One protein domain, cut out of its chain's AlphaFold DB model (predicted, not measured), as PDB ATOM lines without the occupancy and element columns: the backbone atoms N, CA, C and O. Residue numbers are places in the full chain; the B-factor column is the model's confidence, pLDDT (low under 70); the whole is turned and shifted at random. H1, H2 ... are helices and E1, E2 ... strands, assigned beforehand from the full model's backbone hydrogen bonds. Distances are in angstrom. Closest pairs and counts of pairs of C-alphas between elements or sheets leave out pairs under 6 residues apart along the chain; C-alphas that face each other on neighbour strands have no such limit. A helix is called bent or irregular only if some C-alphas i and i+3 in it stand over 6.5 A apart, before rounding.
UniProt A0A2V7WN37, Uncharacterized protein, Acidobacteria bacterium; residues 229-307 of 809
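Overview. This is residues 229 to 307 of the 809 residues of an uncharacterized protein of Acidobacteria bacterium (UniProt A0A2V7WN37). What is the shape? There is little regular structure: a bent hairpin, E1 and E2, makes one end, loops of residues 250 to 289 the other, and short helices H1 and H2 lie between. What are its figures? The printed part has 79 residues, 25 in E1, E2, H1 and H2, in that order; the class is mixed. It is compact, with a radius of gyration of the C-alphas of 13.0 A, and spans 44 by 28 by 17 A.

Arrangement. How do the strands pair? E1, residues 231 to 240, and E2, residues 243 to 249, form an antiparallel hairpin; N 231 and O 249, 3.0 A apart, are within hydrogen-bond range. E1 bends by 101 degrees at residue 235. Where are the helices? The closest C-alphas of E1 and H1, residues 290 to 293, are those of Leu 233 and Leu 292, 5.4 A apart. H2, residues 296 to 299, and H1 meet only through their link. Both are too short for an O i to N i+4 pair.

Along the chain. Where does E1 begin? C-alpha 231 is at (27.091, 35.719, 25.974); E1 measures 18.1 A, E2 17.8 A. Where does H2 end? C-alpha 299 is at (30.089, 27.299, 38.622).

Size, cuts and confidence. How large is it? The two C-alphas farthest apart, of Phe 242 and Lys 267, are 44.5 A apart. Which link is long? E2 to H1, 40 residues, is long; the printed part has no cut, and no printed residue is under 70 in pLDDT.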
ATOM      1  N   GLN A 229      22.638  29.742  22.660       92.56
ATOM      2  CA  GLN A 229      22.641  30.981  23.424       92.56
ATOM      3  C   GLN A 229      24.072  31.205  23.886       92.56
ATOM      4  O   GLN A 229      24.663  30.313  24.496       92.56
ATOM      5  N   GLN A 230      24.644  32.349  23.531       93.19
ATOM      6  CA  GLN A 230      26.000  32.696  23.922       93.19
ATOM      7  C   GLN A 230      26.063  34.149  24.372       93.19
ATOM      8  O   GLN A 230      25.517  35.028  23.707       93.19
ATOM      9  N   VAL A 231      26.772  34.385  25.468       93.00
ATOM     10  CA  VAL A 231      27.091  35.719  25.974       93.00
ATOM     11  C   VAL A 231      28.606  35.854  26.074       93.00
ATOM     12  O   VAL A 231      29.294  34.954  26.555       93.00
ATOM     13  N   GLN A 232      29.136  36.968  25.579       93.50
ATOM     14  CA  GLN A 232      30.524  37.348  25.804       93.50
ATOM     15  C   GLN A 232      30.585  38.208  27.061       93.50
ATOM     16  O   GLN A 232      29.930  39.245  27.127       93.50
ATOM     17  N   LEU A 233      31.364  37.773  28.045       91.62
ATOM     18  CA  LEU A 233      31.465  38.462  29.325       91.62
ATOM     19  C   LEU A 233      32.534  39.567  29.228       91.62
ATOM     20  O   LEU A 233      33.665  39.250  28.849       91.62
ATOM     21  N   PRO A 234      32.215  40.839  29.538       84.06
ATOM     22  CA  PRO A 234      33.121  41.967  29.302       84.06
ATOM     23  C   PRO A 234      34.371  41.935  30.193       84.06
ATOM     24  O   PRO A 234      35.480  42.124  29.696       84.06
ATOM     25  N   ASP A 235      34.208  41.611  31.479       84.00
ATOM     26  CA  ASP A 235      35.290  41.684  32.476       84.00
ATOM     27  C   ASP A 235      35.891  40.318  32.843       84.00
ATOM     28  O   ASP A 235      36.795  40.216  33.673       84.00
ATOM     29  N   HIS A 236      35.431  39.244  32.195       85.25
ATOM     30  CA  HIS A 236      35.849  37.882  32.511       85.25
ATOM     31  C   HIS A 236      36.669  37.285  31.372       85.25
ATOM     32  O   HIS A 236      36.193  37.105  30.250       85.25
ATOM     33  N   PHE A 237      37.901  36.901  31.687       86.12
ATOM     34  CA  PHE A 237      38.840  36.358  30.714       86.12
ATOM     35  C   PHE A 237      39.283  34.950  31.092       86.12
ATOM     36  O   PHE A 237      39.235  34.542  32.254       86.12
ATOM     37  N   ILE A 238      39.723  34.207  30.084       84.00
ATOM     38  CA  ILE A 238      40.417  32.935  30.247       84.00
ATOM     39  C   ILE A 238      41.747  32.986  29.513       84.00
ATOM     40  O   ILE A 238      41.861  33.610  28.457       84.00
ATOM     41  N   ASN A 239      42.745  32.310  30.072       80.19
ATOM     42  CA  ASN A 239      44.031  32.135  29.420       80.19
ATOM     43  C   ASN A 239      43.996  30.838  28.615       80.19
ATOM     44  O   ASN A 239      43.864  29.755  29.180       80.19
ATOM     45  N   VAL A 240      44.106  30.950  27.295       80.00
ATOM     46  CA  VAL A 240      44.215  29.807  26.384       80.00
ATOM     47  C   VAL A 240      45.524  29.953  25.630       80.00
ATOM     48  O   VAL A 240      45.716  30.939  24.926       80.00
ATOM     49  N   ASN A 241      46.436  28.988  25.786       80.88
ATOM     50  CA  ASN A 241      47.761  29.006  25.153       80.88
ATOM     51  C   ASN A 241      48.496  30.347  25.349       80.88
ATOM     52  O   ASN A 241      48.959  30.952  24.386       80.88
ATOM     53  N   PHE A 242      48.558  30.829  26.596       83.50
ATOM     54  CA  PHE A 242      49.191  32.103  26.981       83.50
ATOM     55  C   PHE A 242      48.533  33.373  26.410       83.50
ATOM     56  O   PHE A 242      49.062  34.467  26.588       83.50
ATOM     57  N   MET A 243      47.361  33.261  25.775       86.38
ATOM     58  CA  MET A 243      46.571  34.402  25.318       86.38
ATOM     59  C   MET A 243      45.351  34.615  26.208       86.38
ATOM     60  O   MET A 243      44.572  33.691  26.453       86.38
ATOM     61  N   ARG A 244      45.158  35.861  26.644       88.19
ATOM     62  CA  ARG A 244      43.981  36.288  27.397       88.19
ATOM     63  C   ARG A 244      42.837  36.553  26.420       88.19
ATOM     64  O   ARG A 244      42.861  37.543  25.695       88.19
ATOM     65  N   ILE A 245      41.839  35.673  26.398       89.06
ATOM     66  CA  ILE A 245      40.652  35.816  25.546       89.06
ATOM     67  C   ILE A 245      39.399  36.065  26.393       89.06
ATOM     68  O   ILE A 245      39.316  35.563  27.519       89.06
ATOM     69  N   PRO A 246      38.401  36.804  25.876       89.88
ATOM     70  CA  PRO A 246      37.117  36.944  26.550       89.88
ATOM     71  C   PRO A 246      36.442  35.582  26.750       89.88
ATOM     72  O   PRO A 246      36.392  34.746  25.830       89.88
ATOM     73  N   ARG A 247      35.901  35.372  27.948       90.56
ATOM     74  CA  ARG A 247      35.094  34.198  28.288       90.56
ATOM     75  C   ARG A 247      33.756  34.274  27.547       90.56
ATOM     76  O   ARG A 247      33.124  35.329  27.509       90.56
ATOM     77  N   ILE A 248      33.336  33.162  26.939       92.69
ATOM     78  CA  ILE A 248      32.048  33.065  26.238       92.69
ATOM     79  C   ILE A 248      31.218  31.980  26.894       92.69
ATOM     80  O   ILE A 248      31.498  30.799  26.707       92.69
ATOM     81  N   ASP A 249      30.174  32.385  27.601       94.44
ATOM     82  CA  ASP A 249      29.286  31.469  28.301       94.44
ATOM     83  C   ASP A 249      28.151  30.988  27.391       94.44
ATOM     84  O   ASP A 249      27.508  31.790  26.708       94.44
ATOM     85  N   ARG A 250      27.922  29.672  27.360       95.25
ATOM     86  CA  ARG A 250      26.853  29.026  26.585       95.25
ATOM     87  C   ARG A 250      25.890  28.201  27.435       95.25
ATOM     88  O   ARG A 250      25.107  27.429  26.875       95.25
ATOM     89  N   CYS A 251      25.913  28.338  28.761       93.75
ATOM     90  CA  CYS A 251      25.118  27.506  29.665       93.75
ATOM     91  C   CYS A 251      23.606  27.641  29.417       93.75
ATOM     92  O   CYS A 251      22.900  26.625  29.395       93.75
ATOM     93  N   GLU A 252      23.111  28.843  29.104       93.56
ATOM     94  CA  GLU A 252      21.704  29.075  28.731       93.56
ATOM     95  C   GLU A 252      21.268  28.381  27.435       93.56
ATOM     96  O   GLU A 252      20.077  28.289  27.149       93.56
ATOM     97  N   THR A 253      22.191  27.800  26.659       94.31
ATOM     98  CA  THR A 253      21.813  26.943  25.526       94.31
ATOM     99  C   THR A 253      20.962  25.760  25.993       94.31
ATOM    100  O   THR A 253      20.042  25.349  25.280       94.31
ATOM    101  N   CYS A 254      21.251  25.227  27.182       93.19
ATOM    102  CA  CYS A 254      20.487  24.152  27.809       93.19
ATOM    103  C   CYS A 254      19.656  24.668  28.994       93.19
ATOM    104  O   CYS A 254      18.490  24.298  29.112       93.19
ATOM    105  N   HIS A 255      20.226  25.548  29.821       93.75
ATOM    106  CA  HIS A 255      19.599  26.110  31.020       93.75
ATOM    107  C   HIS A 255      18.787  27.381  30.723       93.75
ATOM    108  O   HIS A 255      18.920  28.383  31.411       93.75
ATOM    109  N   ILE A 256      17.933  27.346  29.694       91.50
ATOM    110  CA  ILE A 256      17.182  28.519  29.190       91.50
ATOM    111  C   ILE A 256      16.276  29.154  30.261       91.50
ATOM    112  O   ILE A 256      15.891  30.313  30.153       91.50
ATOM    113  N   GLY A 257      15.875  28.380  31.270       91.75
ATOM    114  CA  GLY A 257      15.033  28.870  32.358       91.75
ATOM    115  C   GLY A 257      15.781  29.677  33.420       91.75
ATOM    116  O   GLY A 257      15.111  30.276  34.253       91.75
ATOM    117  N   ALA A 258      17.121  29.690  33.416       92.94
ATOM    118  CA  ALA A 258      17.935  30.142  34.544       92.94
ATOM    119  C   ALA A 258      17.648  31.591  34.971       92.94
ATOM    120  O   ALA A 258      17.453  31.840  36.162       92.94
ATOM    121  N   ASP A 259      17.548  32.522  34.027       91.56
ATOM    122  CA  ASP A 259      17.271  33.949  34.251       91.56
ATOM    123  C   ASP A 259      15.767  34.300  34.198       91.56
ATOM    124  O   ASP A 259      15.354  35.404  34.560       91.56
ATOM    125  N   ARG A 260      14.912  33.353  33.790       89.69
ATOM    126  CA  ARG A 260      13.476  33.579  33.573       89.69
ATOM    127  C   ARG A 260      12.660  33.378  34.837       89.69
ATOM    128  O   ARG A 260      12.778  32.346  35.497       89.69
ATOM    129  N   LYS A 261      11.751  34.304  35.133       87.69
ATOM    130  CA  LYS A 261      10.801  34.166  36.248       87.69
ATOM    131  C   LYS A 261       9.737  33.102  35.957       87.69
ATOM    132  O   LYS A 261       9.317  32.914  34.815       87.69
ATOM    133  N   GLY A 262       9.268  32.433  37.009       86.25
ATOM    134  CA  GLY A 262       8.151  31.489  36.948       86.25
ATOM    135  C   GLY A 262       8.510  30.085  36.464       86.25
ATOM    136  O   GLY A 262       7.597  29.324  36.140       86.25
ATOM    137  N   PHE A 263       9.793  29.716  36.388       91.38
ATOM    138  CA  PHE A 263      10.270  28.344  36.134       91.38
ATOM    139  C   PHE A 263      10.901  27.702  37.385       91.38
ATOM    140  O   PHE A 263      11.621  26.718  37.295       91.38
ATOM    141  N   ASP A 264      10.585  28.212  38.564       88.62
ATOM    142  CA  ASP A 264      11.067  27.796  39.884       88.62
ATOM    143  C   ASP A 264      10.383  26.530  40.444       88.62
ATOM    144  O   ASP A 264      10.800  26.001  41.473       88.62
ATOM    145  N   ASP A 265       9.372  25.993  39.751       88.69
ATOM    146  CA  ASP A 265       8.640  24.794  40.182       88.69
ATOM    147  C   ASP A 265       9.579  23.570  40.336       88.69
ATOM    148  O   ASP A 265      10.148  23.093  39.342       88.69
ATOM    149  N   PRO A 266       9.696  22.982  41.544       87.19
ATOM    150  CA  PRO A 266      10.545  21.820  41.797       87.19
ATOM    151  C   PRO A 266      10.093  20.552  41.055       87.19
ATOM    152  O   PRO A 266      10.838  19.575  41.003       87.19
ATOM    153  N   LYS A 267       8.898  20.524  40.456       89.12
ATOM    154  CA  LYS A 267       8.448  19.418  39.593       89.12
ATOM    155  C   LYS A 267       9.045  19.482  38.190       89.12
ATOM    156  O   LYS A 267       9.034  18.474  37.480       89.12
ATOM    157  N   LEU A 268       9.553  20.639  37.763       88.94
ATOM    158  CA  LEU A 268      10.265  20.749  36.495       88.94
ATOM    159  C   LEU A 268      11.596  20.002  36.578       88.94
ATOM    160  O   LEU A 268      12.205  19.895  37.643       88.94
ATOM    161  N   ASN A 269      12.060  19.486  35.442       89.69
ATOM    162  CA  ASN A 269      13.423  18.975  35.341       89.69
ATOM    163  C   ASN A 269      14.409  20.105  35.679       89.69
ATOM    164  O   ASN A 269      14.202  21.232  35.237       89.69
ATOM    165  N   GLU A 270      15.462  19.795  36.433       87.00
ATOM    166  CA  GLU A 270      16.467  20.754  36.919       87.00
ATOM    167  C   GLU A 270      17.057  21.630  35.805       87.00
ATOM    168  O   GLU A 270      17.267  22.819  36.012       87.00
ATOM    169  N   VAL A 271      17.226  21.090  34.594       90.75
ATOM    170  CA  VAL A 271      17.744  21.837  33.434       90.75
ATOM    171  C   VAL A 271      16.815  22.982  33.005       90.75
ATOM    172  O   VAL A 271      17.269  23.963  32.427       90.75
ATOM    173  N   PHE A 272      15.515  22.882  33.281       93.81
ATOM    174  CA  PHE A 272      14.521  23.889  32.898       93.81
ATOM    175  C   PHE A 272      14.186  24.873  34.017       93.81
ATOM    176  O   PHE A 272      13.320  25.722  33.804       93.81
ATOM    177  N   ARG A 273      14.795  24.726  35.198       93.75
ATOM    178  CA  ARG A 273      14.443  25.544  36.354       93.75
ATOM    179  C   ARG A 273      15.102  26.915  36.316       93.75
ATOM    180  O   ARG A 273      16.208  27.077  35.803       93.75
ATOM    181  N   SER A 274      14.407  27.870  36.921       93.75
ATOM    182  CA  SER A 274      14.953  29.163  37.324       93.75
ATOM    183  C   SER A 274      16.101  28.992  38.313       93.75
ATOM    184  O   SER A 274      16.089  28.072  39.136       93.75
ATOM    185  N   HIS A 275      17.079  29.896  38.259       93.69
ATOM    186  CA  HIS A 275      18.133  29.946  39.262       93.69
ATOM    187  C   HIS A 275      17.514  30.203  40.652       93.69
ATOM    188  O   HIS A 275      16.664  31.084  40.788       93.69
ATOM    189  N   PRO A 276      17.920  29.474  41.708       90.69
ATOM    190  CA  PRO A 276      17.281  29.573  43.025       90.69
ATOM    191  C   PRO A 276      17.433  30.951  43.685       90.69
ATOM    192  O   PRO A 276      16.662  31.295  44.573       90.69
ATOM    193  N   ARG A 277      18.425  31.745  43.262       90.81
ATOM    194  CA  ARG A 277      18.692  33.098  43.777       90.81
ATOM    195  C   ARG A 277      18.686  34.128  42.652       90.81
ATOM    196  O   ARG A 277      19.695  34.782  42.433       90.81
ATOM    197  N   GLN A 278      17.588  34.226  41.904       92.12
ATOM    198  CA  GLN A 278      17.460  35.155  40.766       92.12
ATOM    199  C   GLN A 278      17.631  36.636  41.132       92.12
ATOM    200  O   GLN A 278      18.002  37.442  40.289       92.12
ATOM    201  N   GLU A 279      17.345  36.999  42.382       92.62
ATOM    202  CA  GLU A 279      17.494  38.372  42.877       92.62
ATOM    203  C   GLU A 279      18.957  38.739  43.145       92.62
ATOM    204  O   GLU A 279      19.326  39.906  43.065       92.62
ATOM    205  N   LEU A 280      19.798  37.742  43.429       92.38
ATOM    206  CA  LEU A 280      21.228  37.922  43.676       92.38
ATOM    207  C   LEU A 280      22.068  37.632  42.427       92.38
ATOM    208  O   LEU A 280      23.076  38.296  42.206       92.38
ATOM    209  N   MET A 281      21.643  36.652  41.624       92.56
ATOM    210  CA  MET A 281      22.369  36.097  40.481       92.56
ATOM    211  C   MET A 281      21.476  35.966  39.253       92.56
ATOM    212  O   MET A 281      20.302  35.646  39.391       92.56
ATOM    213  N   VAL A 282      22.071  36.080  38.067       92.75
ATOM    214  CA  VAL A 282      21.535  35.869  36.706       92.75
ATOM    215  C   VAL A 282      20.305  36.688  36.303       92.75
ATOM    216  O   VAL A 282      20.165  36.995  35.122       92.75
ATOM    217  N   GLY A 283      19.442  37.096  37.235       91.75
ATOM    218  CA  GLY A 283      18.277  37.927  36.958       91.75
ATOM    219  C   GLY A 283      18.670  39.318  36.467       91.75
ATOM    220  O   GLY A 283      19.699  39.862  36.863       91.75
ATOM    221  N   THR A 284      17.831  39.912  35.620       89.31
ATOM    222  CA  THR A 284      18.109  41.195  34.948       89.31
ATOM    223  C   THR A 284      18.362  42.354  35.914       89.31
ATOM    224  O   THR A 284      19.216  43.188  35.644       89.31
ATOM    225  N   GLU A 285      17.659  42.373  37.049       89.62
ATOM    226  CA  GLU A 285      17.787  43.397  38.101       89.62
ATOM    227  C   GLU A 285      18.723  42.965  39.240       89.62
ATOM    228  O   GLU A 285      18.808  43.631  40.271       89.62
ATOM    229  N   SER A 286      19.370  41.803  39.109       93.88
ATOM    230  CA  SER A 286      20.280  41.317  40.141       93.88
ATOM    231  C   SER A 286      21.604  42.082  40.100       93.88
ATOM    232  O   SER A 286      21.982  42.586  39.043       93.88
ATOM    233  N   PRO A 287      22.366  42.118  41.207       93.25
ATOM    234  CA  PRO A 287      23.742  42.607  41.188       93.25
ATOM    235  C   PRO A 287      24.659  41.816  40.238       93.25
ATOM    236  O   PRO A 287      25.683  42.342  39.812       93.25
ATOM    237  N   HIS A 288      24.286  40.577  39.879       93.56
ATOM    238  CA  HIS A 288      25.047  39.713  38.974       93.56
ATOM    239  C   HIS A 288      24.213  39.248  37.767       93.56
ATOM    240  O   HIS A 288      23.944  38.048  37.635       93.56
ATOM    241  N   PRO A 289      23.780  40.147  36.866       94.00
ATOM    242  CA  PRO A 289      22.917  39.765  35.757       94.00
ATOM    243  C   PRO A 289      23.669  38.863  34.765       94.00
ATOM    244  O   PRO A 289      24.878  39.007  34.548       94.00
ATOM    245  N   TYR A 290      22.960  37.910  34.147       92.69
ATOM    246  CA  TYR A 290      23.591  36.872  33.320       92.69
ATOM    247  C   TYR A 290      24.399  37.446  32.148       92.69
ATOM    248  O   TYR A 290      25.465  36.933  31.814       92.69
ATOM    249  N   ASN A 291      23.937  38.547  31.553       91.62
ATOM    250  CA  ASN A 291      24.615  39.194  30.432       91.62
ATOM    251  C   ASN A 291      26.008  39.762  30.784       91.62
ATOM    252  O   ASN A 291      26.800  39.997  29.873       91.62
ATOM    253  N   LEU A 292      26.310  39.981  32.069       91.81
ATOM    254  CA  LEU A 292      27.602  40.497  32.539       91.81
ATOM    255  C   LEU A 292      28.466  39.419  33.206       91.81
ATOM    256  O   LEU A 292      29.689  39.436  33.051       91.81
ATOM    257  N   PHE A 293      27.842  38.462  33.903       92.12
ATOM    258  CA  PHE A 293      28.550  37.464  34.714       92.12
ATOM    259  C   PHE A 293      28.475  36.030  34.173       92.12
ATOM    260  O   PHE A 293      29.375  35.237  34.435       92.12
ATOM    261  N   GLY A 294      27.455  35.668  33.392       92.25
ATOM    262  CA  GLY A 294      27.262  34.292  32.922       92.25
ATOM    263  C   GLY A 294      27.111  33.273  34.064       92.25
ATOM    264  O   GLY A 294      26.780  33.624  35.194       92.25
ATOM    265  N   CYS A 295      27.370  31.992  33.777       92.88
ATOM    266  CA  CYS A 295      27.309  30.903  34.765       92.88
ATOM    267  C   CYS A 295      28.702  30.371  35.137       92.88
ATOM    268  O   CYS A 295      28.967  30.007  36.285       92.88
ATOM    269  N   SER A 296      29.602  30.292  34.160       91.44
ATOM    270  CA  SER A 296      30.903  29.634  34.277       91.44
ATOM    271  C   SER A 296      31.913  30.323  35.205       91.44
ATOM    272  O   SER A 296      32.741  29.606  35.779       91.44
ATOM    273  N   PRO A 297      31.883  31.651  35.446       89.25
ATOM    274  CA  PRO A 297      32.704  32.250  36.496       89.25
ATOM    275  C   PRO A 297      32.377  31.727  37.897       89.25
ATOM    276  O   PRO A 297      33.305  31.496  38.667       89.25
ATOM    277  N   CYS A 298      31.104  31.462  38.200       89.06
ATOM    278  CA  CYS A 298      30.673  30.986  39.516       89.06
ATOM    279  C   CYS A 298      30.724  29.455  39.621       89.06
ATOM    280  O   CYS A 298      31.221  28.907  40.601       89.06
ATOM    281  N   HIS A 299      30.237  28.755  38.594       91.00
ATOM    282  CA  HIS A 299      30.089  27.299  38.622       91.00
ATOM    283  C   HIS A 299      31.271  26.538  38.016       91.00
ATOM    284  O   HIS A 299      31.412  25.350  38.279       91.00
ATOM    285  N   GLY A 300      32.119  27.175  37.207       89.25
ATOM    286  CA  GLY A 300      33.098  26.479  36.369       89.25
ATOM    287  C   GLY A 300      32.478  25.922  35.082       89.25
ATOM    288  O   GLY A 300      31.439  26.384  34.617       89.25
ATOM    289  N   GLY A 301      33.130  24.931  34.484       89.69
ATOM    290  CA  GLY A 301      32.733  24.341  33.206       89.69
ATOM    291  C   GLY A 301      33.457  24.922  31.994       89.69
ATOM    292  O   GLY A 301      34.053  26.002  32.034       89.69
ATOM    293  N   ARG A 302      33.389  24.180  30.883       89.31
ATOM    294  CA  ARG A 302      33.872  24.643  29.575       89.31
ATOM    295  C   ARG A 302      32.827  25.572  28.960       89.31
ATOM    296  O   ARG A 302      31.873  25.104  28.341       89.31
ATOM    297  N   ASP A 303      33.049  26.868  29.137       88.06
ATOM    298  CA  ASP A 303      32.204  28.004  28.734       88.06
ATOM    299  C   ASP A 303      31.583  27.857  27.325       88.06
ATOM    300  O   ASP A 303      30.383  28.051  27.137       88.06
ATOM    301  N   ARG A 304      32.367  27.395  26.342       90.44
ATOM    302  CA  ARG A 304      31.944  27.246  24.935       90.44
ATOM    303  C   ARG A 304      31.282  25.911  24.574       90.44
ATOM    304  O   ARG A 304      30.886  25.721  23.415       90.44
ATOM    305  N   SER A 305      31.193  24.967  25.501       90.94
ATOM    306  CA  SER A 305      30.652  23.634  25.233       90.94
ATOM    307  C   SER A 305      29.126  23.645  25.082       90.94
ATOM    308  O   SER A 305      28.425  24.384  25.760       90.94
ATOM    309  N   THR A 306      28.596  22.775  24.219       91.19
ATOM    310  CA  THR A 306      27.143  22.586  24.014       91.19
ATOM    311  C   THR A 306      26.677  21.148  24.269       91.19
ATOM    312  O   THR A 306      25.519  20.810  24.016       91.19
ATOM    313  N   SER A 307      27.565  20.280  24.766       88.25
ATOM    314  CA  SER A 307      27.222  18.912  25.164       88.25
ATOM    315  C   SER A 307      27.310  18.744  26.678       88.25
ATOM    316  O   SER A 307      28.123  19.397  27.334       88.25
TER     317      SER A 307